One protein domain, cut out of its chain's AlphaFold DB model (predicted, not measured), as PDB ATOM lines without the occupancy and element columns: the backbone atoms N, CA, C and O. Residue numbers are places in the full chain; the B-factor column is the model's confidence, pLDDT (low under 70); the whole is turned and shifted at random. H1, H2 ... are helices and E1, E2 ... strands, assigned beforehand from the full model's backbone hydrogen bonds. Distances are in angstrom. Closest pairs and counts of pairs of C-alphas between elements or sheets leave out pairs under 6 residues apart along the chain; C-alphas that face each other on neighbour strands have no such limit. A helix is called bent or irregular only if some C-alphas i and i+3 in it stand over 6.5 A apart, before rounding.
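What this domain is: This is residues 2 to 124 of the 223 residues of an uncharacterized protein of Anaerolineae bacterium (UniProt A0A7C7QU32). A twisted sheet of five strands makes the middle slab, with the long helix H3 over one face and H4 over the other, three layers in all; H1 leads off one end, and its residues 2 to 7 stick out as a free arm. The short helix H2 packs by the edge strand E2, and the short H5 packs on H4. The printed part has 123 residues, with five named helices and five named strands in the order H1 E1 H2 E2 E3 H3 E4 H4 E5 H5. The sheet is mixed, in the order E2 E3 E1 E4 E5, with E4 and E5 parallel and the other neighbours antiparallel; the class is mixed, helices and strands. The whole is compact, with a radius of gyration of the C-alphas of 14.4 A and spans of 44 by 33 by 23 A.

Where its parts are: H1, residues 2 to 12, begins at C-alpha 2 (55.505, 125.062, 93.294) and is 15.8 A long. E1 is residues 14 to 21, 22.0 A; H2 is residues 26 to 29; E2 is residues 41 to 44. E3 is residues 49 to 55, 20.2 A. H3, residues 56 to 73, 25.4 A, has a kink of 54 degrees near residue 67 and is irregular, with C-alphas 69 and 72 9.6 A apart. E4 is residues 76 to 82, 20.1 A; H4 is residues 92 to 103, 16.4 A; E5 is residues 111 to 115, 13.1 A. H5, residues 119 to 123, ends at C-alpha 123 (72.359, 153.673, 96.036).

How they stand to each other: E2 and E3 form a hairpin, with N 43 and O 51 2.8 A apart. E3 and E1 have N 17 and O 52 at 2.8 A, E1 and E4 N 18 and O 79 at 3.0 A, and E4 and E5 N 80 and O 114 at 2.8 A. H3 lies over E1, along the strands, at a height over the sheet of 9.1 A. H4, on the opposite face at 9.5 A, lies over E1 and only just over E4, with 3 C-alphas there; the closest C-alphas of H4 and E1, Ala 99 and Trp 18, are 7.3 A apart. E1, H2, E2 and E3, H3, E4 are split strand-helix-strand units, each with another strand between its two, and right-handed crossovers; E4, H4, E5 is an unsplit unit with a left-handed one. H1, H2 and H5 only graze the sheet. Residues 95 to 99 of H4 touch H5, closest at the C-alphas of Val 95 and Pro 119, 6.8 A. In H1 and H4 every O i to N i+4 pair is within hydrogen-bond range, in H3 10 of 14, in H5 0 of 1 but 2 of 2 O i to N i+3 pairs; H2 is too short for an i+4 pair.

The domain as a whole: The farthest C-alphas, Glu 2 and Asp 109, are 47.3 A apart. The printed part has no cut, and the link from H2 to E2 is long. Mean pLDDT of the printed part is 84.5; residues 2 to 7, 31 to 37 and 86 to 88 are under 70.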
ATOM      1  N   GLU A   2      55.729 124.543  94.655       55.78
ATOM      2  CA  GLU A   2      55.505 125.062  93.294       55.78
ATOM      3  C   GLU A   2      54.928 126.493  93.244       55.78
ATOM      4  O   GLU A   2      55.406 127.327  92.479       55.78
ATOM      5  N   ARG A   3      53.985 126.831  94.141       56.09
ATOM      6  CA  ARG A   3      53.452 128.203  94.293       56.09
ATOM      7  C   ARG A   3      54.535 129.230  94.657       56.09
ATOM      8  O   ARG A   3      54.551 130.317  94.094       56.09
ATOM      9  N   ALA A   4      55.475 128.868  95.532       61.56
ATOM     10  CA  ALA A   4      56.585 129.744  95.918       61.56
ATOM     11  C   ALA A   4      57.575 129.977  94.760       61.56
ATOM     12  O   ALA A   4      58.077 131.085  94.591       61.56
ATOM     13  N   ARG A   5      57.813 128.962  93.913       61.06
ATOM     14  CA  ARG A   5      58.618 129.115  92.687       61.06
ATOM     15  C   ARG A   5      57.944 130.039  91.670       61.06
ATOM     16  O   ARG A   5      58.618 130.906  91.122       61.06
ATOM     17  N   LYS A   6      56.626 129.903  91.467       68.50
ATOM     18  CA  LYS A   6      55.841 130.792  90.588       68.50
ATOM     19  C   LYS A   6      55.872 132.246  91.077       68.50
ATOM     20  O   LYS A   6      56.150 133.136  90.284       68.50
ATOM     21  N   LEU A   7      55.706 132.477  92.382       69.94
ATOM     22  CA  LEU A   7      55.822 133.812  92.991       69.94
ATOM     23  C   LEU A   7      57.217 134.425  92.808       69.94
ATOM     24  O   LEU A   7      57.335 135.601  92.474       69.94
ATOM     25  N   GLY A   8      58.276 133.625  92.965       74.31
ATOM     26  CA  GLY A   8      59.647 134.083  92.729       74.31
ATOM     27  C   GLY A   8      59.924 134.460  91.270       74.31
ATOM     28  O   GLY A   8      60.676 135.399  91.019       74.31
ATOM     29  N   TYR A   9      59.320 133.753  90.311       77.44
ATOM     30  CA  TYR A   9      59.407 134.097  88.890       77.44
ATOM     31  C   TYR A   9      58.651 135.389  88.572       77.44
ATOM     32  O   TYR A   9      59.236 136.285  87.971       77.44
ATOM     33  N   ILE A  10      57.398 135.502  89.032       82.06
ATOM     34  CA  ILE A  10      56.564 136.695  88.835       82.06
ATOM     35  C   ILE A  10      57.283 137.920  89.389       82.06
ATOM     36  O   ILE A  10      57.536 138.840  88.627       82.06
ATOM     37  N   SER A  11      57.735 137.876  90.648       82.38
ATOM     38  CA  SER A  11      58.476 138.978  91.277       82.38
ATOM     39  C   SER A  11      59.649 139.454  90.412       82.38
ATOM     40  O   SER A  11      59.746 140.642  90.126       82.38
ATOM     41  N   ARG A  12      60.500 138.552  89.906       83.81
ATOM     42  CA  ARG A  12      61.651 138.934  89.059       83.81
ATOM     43  C   ARG A  12      61.264 139.531  87.707       83.81
ATOM     44  O   ARG A  12      62.093 140.186  87.086       83.81
ATOM     45  N   GLN A  13      60.058 139.252  87.230       89.81
ATOM     46  CA  GLN A  13      59.503 139.834  86.010       89.81
ATOM     47  C   GLN A  13      58.596 141.033  86.312       89.81
ATOM     48  O   GLN A  13      58.021 141.590  85.382       89.81
ATOM     49  N   SER A  14      58.460 141.439  87.575       92.31
ATOM     50  CA  SER A  14      57.693 142.606  87.993       92.31
ATOM     51  C   SER A  14      58.591 143.823  88.171       92.31
ATOM     52  O   SER A  14      59.746 143.722  88.596       92.31
ATOM     53  N   ILE A  15      58.001 144.981  87.926       95.06
ATOM     54  CA  ILE A  15      58.547 146.291  88.259       95.06
ATOM     55  C   ILE A  15      57.581 147.021  89.181       95.06
ATOM     56  O   ILE A  15      56.382 146.732  89.214       95.06
ATOM     57  N   ILE A  16      58.139 147.963  89.922       94.88
ATOM     58  CA  ILE A  16      57.426 148.960  90.693       94.88
ATOM     59  C   ILE A  16      57.659 150.308  90.023       94.88
ATOM     60  O   ILE A  16      58.785 150.648  89.661       94.88
ATOM     61  N   ILE A  17      56.589 151.070  89.872       94.81
ATOM     62  CA  ILE A  17      56.615 152.442  89.402       94.81
ATOM     63  C   ILE A  17      56.217 153.320  90.576       94.81
ATOM     64  O   ILE A  17      55.107 153.202  91.088       94.81
ATOM     65  N   TRP A  18      57.139 154.169  91.012       95.31
ATOM     66  CA  TRP A  18      56.855 155.245  91.953       95.31
ATOM     67  C   TRP A  18      56.861 156.556  91.186       95.31
ATOM     68  O   TRP A  18      57.826 156.840  90.472       95.31
ATOM     69  N   SER A  19      55.800 157.342  91.295       92.88
ATOM     70  CA  SER A  19      55.673 158.542  90.486       92.88
ATOM     71  C   SER A  19      55.077 159.700  91.264       92.88
ATOM     72  O   SER A  19      54.172 159.512  92.072       92.88
ATOM     73  N   PHE A  20      55.605 160.885  90.967       93.62
ATOM     74  CA  PHE A  20      55.159 162.178  91.455       93.62
ATOM     75  C   PHE A  20      54.860 163.058  90.254       93.62
ATOM     76  O   PHE A  20      55.766 163.418  89.500       93.62
ATOM     77  N   VAL A  21      53.589 163.374  90.055       91.69
ATOM     78  CA  VAL A  21      53.094 164.130  88.910       91.69
ATOM     79  C   VAL A  21      52.255 165.311  89.364       91.69
ATOM     80  O   VAL A  21      51.680 165.306  90.443       91.69
ATOM     81  N   ASN A  22      52.149 166.327  88.519       91.25
ATOM     82  CA  ASN A  22      51.327 167.508  88.779       91.25
ATOM     83  C   ASN A  22      49.813 167.228  88.842       91.25
ATOM     84  O   ASN A  22      49.063 168.090  89.298       91.25
ATOM     85  N   ARG A  23      49.352 166.081  88.321       86.88
ATOM     86  CA  ARG A  23      47.952 165.651  88.385       86.88
ATOM     87  C   ARG A  23      47.811 164.152  88.130       86.88
ATOM     88  O   ARG A  23      48.214 163.666  87.077       86.88
ATOM     89  N   LEU A  24      47.136 163.443  89.032       81.25
ATOM     90  CA  LEU A  24      46.757 162.045  88.810       81.25
ATOM     91  C   LEU A  24      45.500 161.893  87.945       81.25
ATOM     92  O   LEU A  24      44.540 162.665  88.037       81.25
ATOM     93  N   SER A  25      45.488 160.841  87.125       76.44
ATOM     94  CA  SER A  25      44.293 160.398  86.405       76.44
ATOM     95  C   SER A  25      43.265 159.813  87.378       76.44
ATOM     96  O   SER A  25      43.629 159.189  88.377       76.44
ATOM     97  N   LYS A  26      41.968 159.957  87.075       77.50
ATOM     98  CA  LYS A  26      40.907 159.329  87.885       77.50
ATOM     99  C   LYS A  26      41.045 157.803  87.923       77.50
ATOM    100  O   LYS A  26      40.769 157.202  88.950       77.50
ATOM    101  N   GLN A  27      41.501 157.192  86.830       75.12
ATOM    102  CA  GLN A  27      41.685 155.741  86.732       75.12
ATOM    103  C   GLN A  27      42.811 155.250  87.662       75.12
ATOM    104  O   GLN A  27      42.647 154.266  88.382       75.12
ATOM    105  N   LEU A  28      43.923 155.995  87.737       75.44
ATOM    106  CA  LEU A  28      45.009 155.716  88.680       75.44
ATOM    107  C   LEU A  28      44.578 155.961  90.133       75.44
ATOM    108  O   LEU A  28      44.933 155.176  91.009       75.44
ATOM    109  N   GLN A  29      43.764 156.993  90.386       75.12
ATOM    110  CA  GLN A  29      43.174 157.241  91.710       75.12
ATOM    111  C   GLN A  29      42.236 156.114  92.157       75.12
ATOM    112  O   GLN A  29      42.189 155.787  93.341       75.12
ATOM    113  N   MET A  30      41.510 155.500  91.221       72.31
ATOM    114  CA  MET A  30      40.621 154.363  91.481       72.31
ATOM    115  C   MET A  30      41.375 153.039  91.672       72.31
ATOM    116  O   MET A  30      40.769 152.041  92.049       72.31
ATOM    117  N   GLY A  31      42.693 153.019  91.449       66.00
ATOM    118  CA  GLY A  31      43.524 151.826  91.613       66.00
ATOM    119  C   GLY A  31      43.377 150.795  90.488       66.00
ATOM    120  O   GLY A  31      43.958 149.715  90.571       66.00
ATOM    121  N   GLU A  32      42.628 151.127  89.435       66.44
ATOM    122  CA  GLU A  32      42.313 150.225  88.319       66.44
ATOM    123  C   GLU A  32      43.417 150.202  87.249       66.44
ATOM    124  O   GLU A  32      43.428 149.330  86.384       66.44
ATOM    125  N   GLY A  33      44.394 151.114  87.330       66.19
ATOM    126  CA  GLY A  33      45.398 151.280  86.281       66.19
ATOM    127  C   GLY A  33      44.788 151.904  85.030       66.19
ATOM    128  O   GLY A  33      43.788 152.608  85.116       66.19
ATOM    129  N   PHE A  34      45.398 151.665  83.873       65.81
ATOM    130  CA  PHE A  34      44.775 151.984  82.591       65.81
ATOM    131  C   PHE A  34      44.139 150.717  82.004       65.81
ATOM    132  O   PHE A  34      44.676 149.623  82.184       65.81
ATOM    133  N   SER A  35      42.988 150.858  81.341       56.31
ATOM    134  CA  SER A  35      42.019 149.780  81.065       56.31
ATOM    135  C   SER A  35      42.538 148.591  80.246       56.31
ATOM    136  O   SER A  35      41.876 147.556  80.221       56.31
ATOM    137  N   GLU A  36      43.700 148.705  79.600       60.78
ATOM    138  CA  GLU A  36      44.269 147.654  78.744       60.78
ATOM    139  C   GLU A  36      45.508 146.957  79.336       60.78
ATOM    140  O   GLU A  36      45.929 145.912  78.834       60.78
ATOM    141  N   HIS A  37      46.077 147.467  80.435       65.44
ATOM    142  CA  HIS A  37      47.333 146.949  80.984       65.44
ATOM    143  C   HIS A  37      47.127 146.003  82.162       65.44
ATOM    144  O   HIS A  37      46.458 146.315  83.148       65.44
ATOM    145  N   HIS A  38      47.802 144.855  82.111       76.94
ATOM    146  CA  HIS A  38      47.845 143.919  83.229       76.94
ATOM    147  C   HIS A  38      48.706 144.505  84.351       76.94
ATOM    148  O   HIS A  38      49.928 144.374  84.341       76.94
ATOM    149  N   ILE A  39      48.080 145.142  85.338       86.38
ATOM    150  CA  ILE A  39      48.754 145.594  86.557       86.38
ATOM    151  C   ILE A  39      48.526 144.584  87.687       86.38
ATOM    152  O   ILE A  39      47.489 143.931  87.767       86.38
ATOM    153  N   PHE A  40      49.508 144.433  88.574       87.81
ATOM    154  CA  PHE A  40      49.353 143.625  89.787       87.81
ATOM    155  C   PHE A  40      48.619 144.389  90.891       87.81
ATOM    156  O   PHE A  40      47.967 143.775  91.731       87.81
ATOM    157  N   GLY A  41      48.734 145.717  90.895       86.88
ATOM    158  CA  GLY A  41      48.009 146.592  91.804       86.88
ATOM    159  C   GLY A  41      48.541 148.019  91.762       86.88
ATOM    160  O   GLY A  41      49.708 148.242  91.428       86.88
ATOM    161  N   ALA A  42      47.679 148.967  92.113       89.38
ATOM    162  CA  ALA A  42      47.990 150.385  92.199       89.38
ATOM    163  C   ALA A  42      47.566 150.946  93.561       89.38
ATOM    164  O   ALA A  42      46.630 150.460  94.194       89.38
ATOM    165  N   TYR A  43      48.276 151.973  94.008       89.31
ATOM    166  CA  TYR A  43      48.021 152.690  95.245       89.31
ATOM    167  C   TYR A  43      48.277 154.179  95.009       89.31
ATOM    168  O   TYR A  43      49.402 154.578  94.714       89.31
ATOM    169  N   ALA A  44      47.237 154.999  95.143       90.31
ATOM    170  CA  ALA A  44      47.381 156.447  95.186       90.31
ATOM    171  C   ALA A  44      47.732 156.862  96.619       90.31
ATOM    172  O   ALA A  44      47.003 156.533  97.557       90.31
ATOM    173  N   HIS A  45      48.863 157.544  96.790       89.19
ATOM    174  CA  HIS A  45      49.287 158.026  98.101       89.19
ATOM    175  C   HIS A  45      48.617 159.362  98.442       89.19
ATOM    176  O   HIS A  45      48.112 159.532  99.550       89.19
ATOM    177  N   ASP A  46      48.578 160.276  97.471       88.94
ATOM    178  CA  ASP A  46      47.883 161.562  97.541       88.94
ATOM    179  C   ASP A  46      47.430 162.000  96.133       88.94
ATOM    180  O   ASP A  46      47.293 161.164  95.245       88.94
ATOM    181  N   GLU A  47      47.151 163.289  95.918       87.62
ATOM    182  CA  GLU A  47      46.677 163.832  94.633       87.62
ATOM    183  C   GLU A  47      47.730 163.835  93.510       87.62
ATOM    184  O   GLU A  47      47.368 163.969  92.338       87.62
ATOM    185  N   ASN A  48      49.007 163.668  93.865       90.56
ATOM    186  CA  ASN A  48      50.169 163.816  92.990       90.56
ATOM    187  C   ASN A  48      51.062 162.568  92.969       90.56
ATOM    188  O   ASN A  48      51.829 162.383  92.026       90.56
ATOM    189  N   HIS A  49      50.969 161.705  93.979       91.94
ATOM    190  CA  HIS A  49      51.820 160.533  94.128       91.94
ATOM    191  C   HIS A  49      51.058 159.231  93.938       91.94
ATOM    192  O   HIS A  49      50.011 158.995  94.550       91.94
ATOM    193  N   PHE A  50      51.647 158.324  93.165       92.06
ATOM    194  CA  PHE A  50      51.135 156.969  93.037       92.06
ATOM    195  C   PHE A  50      52.245 155.926  92.972       92.06
ATOM    196  O   PHE A  50      53.366 156.167  92.514       92.06
ATOM    197  N   LEU A  51      51.885 154.734  93.429       93.19
ATOM    198  CA  LEU A  51      52.676 153.525  93.365       93.19
ATOM    199  C   LEU A  51      51.924 152.499  92.520       93.19
ATOM    200  O   LEU A  51      50.751 152.226  92.760       93.19
ATOM    201  N   LEU A  52      52.607 151.898  91.557       92.56
ATOM    202  CA  LEU A  52      52.051 150.871  90.684       92.56
ATOM    203  C   LEU A  52      52.998 149.677  90.627       92.56
ATOM    204  O   LEU A  52      54.213 149.840  90.598       92.56
ATOM    205  N   MET A  53      52.451 148.469  90.574       92.88
ATOM    206  CA  MET A  53      53.213 147.253  90.316       92.88
ATOM    207  C   MET A  53      52.660 146.554  89.075       92.88
ATOM    208  O   MET A  53      51.453 146.364  88.956       92.88
ATOM    209  N   MET A  54      53.535 146.147  88.155       93.12
ATOM    210  CA  MET A  54      53.142 145.550  86.870       93.12
ATOM    211  C   MET A  54      54.236 144.621  86.312       93.12
ATOM    212  O   MET A  54      55.378 144.671  86.784       93.12
ATOM    213  N   PRO A  55      53.940 143.745  85.335       93.50
ATOM    214  CA  PRO A  55      54.959 143.007  84.602       93.50
ATOM    215  C   PRO A  55      55.854 143.969  83.814       93.50
ATOM    216  O   PRO A  55      55.381 144.888  83.153       93.50
ATOM    217  N   ARG A  56      57.165 143.727  83.827       94.06
ATOM    218  CA  ARG A  56      58.158 144.617  83.211       94.06
ATOM    219  C   ARG A  56      57.965 144.822  81.713       94.06
ATOM    220  O   ARG A  56      58.282 145.892  81.228       94.06
ATOM    221  N   ARG A  57      57.427 143.823  81.001       93.44
ATOM    222  CA  ARG A  57      57.196 143.874  79.545       93.44
ATOM    223  C   ARG A  57      56.003 144.730  79.126       93.44
ATOM    224  O   ARG A  57      55.940 145.120  77.968       93.44
ATOM    225  N   GLU A  58      55.111 145.039  80.063       92.62
ATOM    226  CA  GLU A  58      53.967 145.930  79.840       92.62
ATOM    227  C   GLU A  58      54.378 147.411  79.928       92.62
ATOM    228  O   GLU A  58      53.594 148.296  79.603       92.62
ATOM    229  N   LEU A  59      55.616 147.703  80.360       94.19
ATOM    230  CA  LEU A  59      56.100 149.059  80.637       94.19
ATOM    231  C   LEU A  59      55.906 150.012  79.456       94.19
ATOM    232  O   LEU A  59      55.458 151.139  79.644       94.19
ATOM    233  N   LYS A  60      56.274 149.571  78.249       94.19
ATOM    234  CA  LYS A  60      56.215 150.418  77.056       94.19
ATOM    235  C   LYS A  60      54.783 150.836  76.749       94.19
ATOM    236  O   LYS A  60      54.524 152.027  76.624       94.19
ATOM    237  N   ALA A  61      53.882 149.867  76.639       91.44
ATOM    238  CA  ALA A  61      52.495 150.126  76.292       91.44
ATOM    239  C   ALA A  61      51.815 150.981  77.382       91.44
ATOM    240  O   ALA A  61      51.153 151.969  77.065       91.44
ATOM    241  N   TRP A  62      52.116 150.717  78.659       91.62
ATOM    242  CA  TRP A  62      51.594 151.509  79.774       91.62
ATOM    243  C   TRP A  62      52.076 152.961  79.727       91.62
ATOM    244  O   TRP A  62      51.296 153.891  79.929       91.62
ATOM    245  N   LEU A  63      53.360 153.175  79.426       92.19
ATOM    246  CA  LEU A  63      53.928 154.516  79.327       92.19
ATOM    247  C   LEU A  63      53.391 155.272  78.099       92.19
ATOM    248  O   LEU A  63      53.183 156.480  78.175       92.19
ATOM    249  N   GLN A  64      53.135 154.575  76.988       91.38
ATOM    250  CA  GLN A  64      52.469 155.152  75.816       91.38
ATOM    251  C   GLN A  64      51.053 155.608  76.167       91.38
ATOM    252  O   GLN A  64      50.687 156.735  75.851       91.38
ATOM    253  N   GLU A  65      50.284 154.773  76.864       88.12
ATOM    254  CA  GLU A  65      48.926 155.107  77.288       88.12
ATOM    255  C   GLU A  65      48.912 156.306  78.254       88.12
ATOM    256  O   GLU A  65      48.147 157.251  78.048       88.12
ATOM    257  N   LEU A  66      49.835 156.350  79.226       86.81
ATOM    258  CA  LEU A  66      50.014 157.494  80.130       86.81
ATOM    259  C   LEU A  66      50.211 158.812  79.359       86.81
ATOM    260  O   LEU A  66      49.588 159.825  79.684       86.81
ATOM    261  N   VAL A  67      51.065 158.798  78.331       87.56
ATOM    262  CA  VAL A  67      51.350 159.982  77.506       87.56
ATOM    263  C   VAL A  67      50.180 160.319  76.579       87.56
ATOM    264  O   VAL A  67      49.906 161.496  76.368       87.56
ATOM    265  N   ILE A  68      49.451 159.333  76.053       85.06
ATOM    266  CA  ILE A  68      48.280 159.567  75.193       85.06
ATOM    267  C   ILE A  68      47.148 160.245  75.974       85.06
ATOM    268  O   ILE A  68      46.566 161.211  75.481       85.06
ATOM    269  N   TYR A  69      46.846 159.782  77.192       77.62
ATOM    270  CA  TYR A  69      45.736 160.336  77.975       77.62
ATOM    271  C   TYR A  69      46.007 161.728  78.533       77.62
ATOM    272  O   TYR A  69      45.078 162.526  78.657       77.62
ATOM    273  N   HIS A  70      47.254 162.013  78.909       74.81
ATOM    274  CA  HIS A  70      47.589 163.261  79.591       74.81
ATOM    275  C   HIS A  70      48.399 164.245  78.744       74.81
ATOM    276  O   HIS A  70      48.520 165.411  79.115       74.81
ATOM    277  N   GLY A  71      48.926 163.804  77.602       72.88
ATOM    278  CA  GLY A  71      49.674 164.639  76.672       72.88
ATOM    279  C   GLY A  71      50.862 165.354  77.318       72.88
ATOM    280  O   GLY A  71      51.502 164.856  78.245       72.88
ATOM    281  N   ALA A  72      51.133 166.563  76.823       75.62
ATOM    282  CA  ALA A  72      52.181 167.451  77.331       75.62
ATOM    283  C   ALA A  72      51.839 168.110  78.685       75.62
ATOM    284  O   ALA A  72      52.683 168.792  79.271       75.62
ATOM    285  N   ASP A  73      50.612 167.924  79.181       84.81
ATOM    286  CA  ASP A  73      50.157 168.533  80.431       84.81
ATOM    287  C   ASP A  73      50.629 167.749  81.659       84.81
ATOM    288  O   ASP A  73      50.716 168.323  82.749       84.81
ATOM    289  N   LEU A  74      50.965 166.461  81.498       88.50
ATOM    290  CA  LEU A  74      51.562 165.671  82.570       88.50
ATOM    291  C   LEU A  74      53.017 166.079  82.765       88.50
ATOM    292  O   LEU A  74      53.829 166.024  81.844       88.50
ATOM    293  N   LYS A  75      53.355 166.466  83.990       92.62
ATOM    294  CA  LYS A  75      54.704 166.877  84.378       92.62
ATOM    295  C   LYS A  75      55.087 166.199  85.672       92.62
ATOM    296  O   LYS A  75      54.218 165.908  86.491       92.62
ATOM    297  N   GLY A  76      56.384 165.981  85.853       93.19
ATOM    298  CA  GLY A  76      56.935 165.379  87.056       93.19
ATOM    299  C   GLY A  76      57.840 164.204  86.745       93.19
ATOM    300  O   GLY A  76      58.554 164.190  85.743       93.19
ATOM    301  N   LEU A  77      57.834 163.217  87.630       94.62
ATOM    302  CA  LEU A  77      58.795 162.132  87.643       94.62
ATOM    303  C   LEU A  77      58.099 160.774  87.712       94.62
ATOM    304  O   LEU A  77      57.271 160.524  88.585       94.62
ATOM    305  N   VAL A  78      58.513 159.865  86.839       94.69
ATOM    306  CA  VAL A  78      58.182 158.438  86.882       94.69
ATOM    307  C   VAL A  78      59.466 157.669  87.174       94.69
ATOM    308  O   VAL A  78      60.395 157.686  86.372       94.69
ATOM    309  N   GLN A  79      59.551 156.997  88.318       96.06
ATOM    310  CA  GLN A  79      60.701 156.172  88.697       96.06
ATOM    311  C   GLN A  79      60.364 154.693  88.504       96.06
ATOM    312  O   GLN A  79      59.470 154.163  89.160       96.06
ATOM    313  N   ILE A  80      61.099 154.024  87.618       96.94
ATOM    314  CA  ILE A  80      60.934 152.606  87.290       96.94
ATOM    315  C   ILE A  80      61.974 151.807  88.067       96.94
ATOM    316  O   ILE A  80      63.181 152.002  87.904       96.94
ATOM    317  N   LEU A  81      61.492 150.906  88.917       95.12
ATOM    318  CA  LEU A  81      62.288 150.175  89.892       95.12
ATOM    319  C   LEU A  81      62.024 148.670  89.748       95.12
ATOM    320  O   LEU A  81      60.877 148.233  89.812       95.12
ATOM    321  N   PRO A  82      63.052 147.829  89.592       93.06
ATOM    322  CA  PRO A  82      62.873 146.386  89.574       93.06
ATOM    323  C   PRO A  82      62.641 145.885  90.998       93.06
ATOM    324  O   PRO A  82      63.116 146.486  91.967       93.06
ATOM    325  N   THR A  83      61.955 144.751  91.151       90.00
ATOM    326  CA  THR A  83      61.781 144.204  92.500       90.00
ATOM    327  C   THR A  83      63.090 143.628  93.051       90.00
ATOM    328  O   THR A  83      63.847 142.922  92.376       90.00
ATOM    329  N   THR A  84      63.353 143.894  94.327       80.69
ATOM    330  CA  THR A  84      64.359 143.191  95.115       80.69
ATOM    331  C   THR A  84      63.806 141.792  95.363       80.69
ATOM    332  O   THR A  84      62.941 141.600  96.217       80.69
ATOM    333  N   GLY A  85      64.237 140.800  94.584       71.25
ATOM    334  CA  GLY A  85      63.898 139.404  94.876       71.25
ATOM    335  C   GLY A  85      64.303 139.003  96.307       71.25
ATOM    336  O   GLY A  85      64.914 139.776  97.035       71.25
ATOM    337  N   ALA A  86      64.039 137.759  96.710       61.91
ATOM    338  CA  ALA A  86      64.244 137.271  98.086       61.91
ATOM    339  C   ALA A  86      65.719 137.157  98.574       61.91
ATOM    340  O   ALA A  86      66.042 136.280  99.377       61.91
ATOM    341  N   ARG A  87      66.651 137.978  98.074       62.34
ATOM    342  CA  ARG A  87      68.047 138.014  98.532       62.34
ATOM    343  C   ARG A  87      68.172 138.899  99.776       62.34
ATOM    344  O   ARG A  87      67.547 139.947  99.866       62.34
ATOM    345  N   LYS A  88      69.003 138.470 100.730       55.09
ATOM    346  CA  LYS A  88      69.327 139.236 101.942       55.09
ATOM    347  C   LYS A  88      70.128 140.487 101.564       55.09
ATOM    348  O   LYS A  88      71.104 140.373 100.827       55.09
ATOM    349  N   GLY A  89      69.720 141.650 102.066       70.94
ATOM    350  CA  GLY A  89      70.407 142.922 101.844       70.94
ATOM    351  C   GLY A  89      69.432 144.093 101.875       70.94
ATOM    352  O   GLY A  89      69.126 144.603 102.941       70.94
ATOM    353  N   MET A  90      68.950 144.488 100.700       76.81
ATOM    354  CA  MET A  90      68.038 145.615 100.507       76.81
ATOM    355  C   MET A  90      66.634 145.104 100.189       76.81
ATOM    356  O   MET A  90      66.468 144.339  99.236       76.81
ATOM    357  N   GLY A  91      65.644 145.520 100.975       86.62
ATOM    358  CA  GLY A  91      64.237 145.242 100.701       86.62
ATOM    359  C   GLY A  91      63.590 146.322  99.833       86.62
ATOM    360  O   GLY A  91      64.120 147.423  99.682       86.62
ATOM    361  N   MET A  92      62.392 146.043  99.307       89.19
ATOM    362  CA  MET A  92      61.639 147.045  98.538       89.19
ATOM    363  C   MET A  92      61.273 148.282  99.359       89.19
ATOM    364  O   MET A  92      61.194 149.364  98.792       89.19
ATOM    365  N   GLY A  93      61.105 148.149 100.679       88.38
ATOM    366  CA  GLY A  93      60.916 149.304 101.561       88.38
ATOM    367  C   GLY A  93      62.101 150.271 101.500       88.38
ATOM    368  O   GLY A  93      61.904 151.466 101.309       88.38
ATOM    369  N   ASP A  94      63.333 149.756 101.553       90.25
ATOM    370  CA  ASP A  94      64.547 150.578 101.468       90.25
ATOM    371  C   ASP A  94      64.672 151.276 100.107       90.25
ATOM    372  O   ASP A  94      65.071 152.440 100.033       90.25
ATOM    373  N   VAL A  95      64.318 150.567  99.028       91.38
ATOM    374  CA  VAL A  95      64.299 151.119  97.665       91.38
ATOM    375  C   VAL A  95      63.290 152.261  97.564       91.38
ATOM    376  O   VAL A  95      63.635 153.333  97.076       91.38
ATOM    377  N   LEU A  96      62.064 152.064  98.053       91.50
ATOM    378  CA  LEU A  96      61.012 153.078  97.977       91.50
ATOM    379  C   LEU A  96      61.329 154.303  98.836       91.50
ATOM    380  O   LEU A  96      61.211 155.421  98.345       91.50
ATOM    381  N   CYS A  97      61.829 154.119 100.060       91.06
ATOM    382  CA  CYS A  97      62.278 155.234 100.897       91.06
ATOM    383  C   CYS A  97      63.329 156.097 100.182       91.06
ATOM    384  O   CYS A  97      63.293 157.325 100.263       91.06
ATOM    385  N   ARG A  98      64.253 155.471  99.441       91.19
ATOM    386  CA  ARG A  98      65.244 156.196  98.633       91.19
ATOM    387  C   ARG A  98      64.630 156.864  97.409       91.19
ATOM    388  O   ARG A  98      65.022 157.983  97.095       91.19
ATOM    389  N   ALA A  99      63.682 156.215  96.735       92.06
ATOM    390  CA  ALA A  99      62.983 156.799  95.593       92.06
ATOM    391  C   ALA A  99      62.255 158.090  95.995       92.06
ATOM    392  O   ALA A  99      62.444 159.114  95.340       92.06
ATOM    393  N   VAL A 100      61.533 158.063  97.120       91.12
ATOM    394  CA  VAL A 100      60.865 159.237  97.708       91.12
ATOM    395  C   VAL A 100      61.886 160.319  98.070       91.12
ATOM    396  O   VAL A 100      61.728 161.481  97.712       91.12
ATOM    397  N   TYR A 101      62.997 159.952  98.714       88.69
ATOM    398  CA  TYR A 101      64.047 160.918  99.056       88.69
ATOM    399  C   TYR A 101      64.654 161.613  97.821       88.69
ATOM    400  O   TYR A 101      64.950 162.809  97.853       88.69
ATOM    401  N   HIS A 102      64.853 160.877  96.725       83.88
ATOM    402  CA  HIS A 102      65.457 161.395  95.495       83.88
ATOM    403  C   HIS A 102      64.499 162.188  94.601       83.88
ATOM    404  O   HIS A 102      64.963 162.891  93.698       83.88
ATOM    405  N   GLU A 103      63.198 162.068  94.833       83.69
ATOM    406  CA  GLU A 103      62.154 162.794  94.119       83.69
ATOM    407  C   GLU A 103      62.080 164.266  94.533       83.69
ATOM    408  O   GLU A 103      61.942 165.121  93.663       83.69
ATOM    409  N   ALA A 104      62.266 164.572  95.824       73.56
ATOM    410  CA  ALA A 104      62.037 165.890  96.436       73.56
ATOM    411  C   ALA A 104      62.801 167.080  95.806       73.56
ATOM    412  O   ALA A 104      62.632 168.224  96.222       73.56
ATOM    413  N   ARG A 105      63.684 166.826  94.835       72.31
ATOM    414  CA  ARG A 105      64.501 167.829  94.139       72.31
ATOM    415  C   ARG A 105      64.225 167.915  92.635       72.31
ATOM    416  O   ARG A 105      64.964 168.615  91.946       72.31
ATOM    417  N   PHE A 106      63.229 167.203  92.107       80.56
ATOM    418  CA  PHE A 106      62.943 167.237  90.673       80.56
ATOM    419  C   PHE A 106      62.083 168.431  90.258       80.56
ATOM    420  O   PHE A 106      61.063 168.696  90.894       80.56
ATOM    421  N   PRO A 107      62.447 169.128  89.165       83.81
ATOM    422  CA  PRO A 107      61.587 170.147  88.583       83.81
ATOM    423  C   PRO A 107      60.317 169.539  87.966       83.81
ATOM    424  O   PRO A 107      60.344 168.460  87.379       83.81
ATOM    425  N   MET A 108      59.214 170.284  88.074       87.69
ATOM    426  CA  MET A 108      57.907 169.998  87.462       87.69
ATOM    427  C   MET A 108      57.758 170.710  86.107       87.69
ATOM    428  O   MET A 108      56.750 171.354  85.821       87.69
ATOM    429  N   ASP A 109      58.805 170.666  85.286       89.88
ATOM    430  CA  ASP A 109      58.866 171.339  83.985       89.88
ATOM    431  C   ASP A 109      58.315 170.463  82.851       89.88
ATOM    432  O   ASP A 109      57.564 170.948  82.002       89.88
ATOM    433  N   GLN A 110      58.632 169.171  82.893       91.88
ATOM    434  CA  GLN A 110      58.226 168.155  81.925       91.88
ATOM    435  C   GLN A 110      58.074 166.789  82.604       91.88
ATOM    436  O   GLN A 110      58.457 166.621  83.763       91.88
ATOM    437  N   LEU A 111      57.525 165.802  81.895       93.50
ATOM    438  CA  LEU A 111      57.509 164.424  82.377       93.50
ATOM    439  C   LEU A 111      58.858 163.756  82.115       93.50
ATOM    440  O   LEU A 111      59.289 163.599  80.968       93.50
ATOM    441  N   ARG A 112      59.516 163.339  83.192       94.94
ATOM    442  CA  ARG A 112      60.804 162.653  83.150       94.94
ATOM    443  C   ARG A 112      60.671 161.235  83.672       94.94
ATOM    444  O   ARG A 112      59.904 160.963  84.595       94.94
ATOM    445  N   VAL A 113      61.468 160.337  83.111       95.69
ATOM    446  CA  VAL A 113      61.566 158.948  83.546       95.69
ATOM    447  C   VAL A 113      62.934 158.720  84.168       95.69
ATOM    448  O   VAL A 113      63.955 159.010  83.547       95.69
ATOM    449  N   ARG A 114      62.965 158.177  85.386       95.81
ATOM    450  CA  ARG A 114      64.168 157.589  85.976       95.81
ATOM    451  C   ARG A 114      64.110 156.077  85.870       95.81
ATOM    452  O   ARG A 114      63.253 155.449  86.486       95.81
ATOM    453  N   PHE A 115      65.039 155.499  85.123       97.06
ATOM    454  CA  PHE A 115      65.108 154.062  84.909       97.06
ATOM    455  C   PHE A 115      66.250 153.431  85.703       97.06
ATOM    456  O   PHE A 115      67.426 153.744  85.503       97.06
ATOM    457  N   TYR A 116      65.895 152.497  86.580       95.31
ATOM    458  CA  TYR A 116      66.841 151.618  87.249       95.31
ATOM    459  C   TYR A 116      66.646 150.206  86.704       95.31
ATOM    460  O   TYR A 116      65.557 149.649  86.775       95.31
ATOM    461  N   SER A 117      67.702 149.595  86.179       92.94
ATOM    462  CA  SER A 117      67.665 148.210  85.696       92.94
ATOM    463  C   SER A 117      67.949 147.196  86.803       92.94
ATOM    464  O   SER A 117      67.605 146.020  86.670       92.94
ATOM    465  N   ALA A 118      68.526 147.644  87.925       91.12
ATOM    466  CA  ALA A 118      68.735 146.834  89.121       91.12
ATOM    467  C   ALA A 118      68.532 147.641  90.421       91.12
ATOM    468  O   ALA A 118      68.897 148.817  90.461       91.12
ATOM    469  N   PRO A 119      68.042 147.028  91.523       88.56
ATOM    470  CA  PRO A 119      67.639 147.786  92.713       88.56
ATOM    471  C   PRO A 119      68.783 148.559  93.376       88.56
ATOM    472  O   PRO A 119      68.601 149.678  93.837       88.56
ATOM    473  N   TYR A 120      69.994 147.994  93.386       88.75
ATOM    474  CA  TYR A 120      71.163 148.613  94.017       88.75
ATOM    475  C   TYR A 120      71.617 149.907  93.322       88.75
ATOM    476  O   TYR A 120      72.368 150.680  93.908       88.75
ATOM    477  N   GLN A 121      71.176 150.170  92.089       91.56
ATOM    478  CA  GLN A 121      71.562 151.375  91.349       91.56
ATOM    479  C   GLN A 121      71.011 152.653  91.995       91.56
ATOM    480  O   GLN A 121      71.614 153.715  91.860       91.56
ATOM    481  N   ILE A 122      69.932 152.547  92.779       90.25
ATOM    482  CA  ILE A 122      69.396 153.667  93.561       90.25
ATOM    483  C   ILE A 122      70.330 154.099  94.705       90.25
ATOM    484  O   ILE A 122      70.137 155.150  95.307       90.25
ATOM    485  N   LEU A 123      71.356 153.305  95.032       87.69
ATOM    486  CA  LEU A 123      72.359 153.673  96.036       87.69
ATOM    487  C   LEU A 123      73.300 154.774  95.550       87.69
ATOM    488  O   LEU A 123      73.775 155.565  96.361       87.69
ATOM    489  N   GLN A 124      73.597 154.779  94.250       87.44
ATOM    490  CA  GLN A 124      74.560 155.675  93.612       87.44
ATOM    491  C   GLN A 124      73.982 156.207  92.290       87.44
ATOM    492  O   GLN A 124      74.530 155.943  91.218       87.44
TER     493      GLN A 124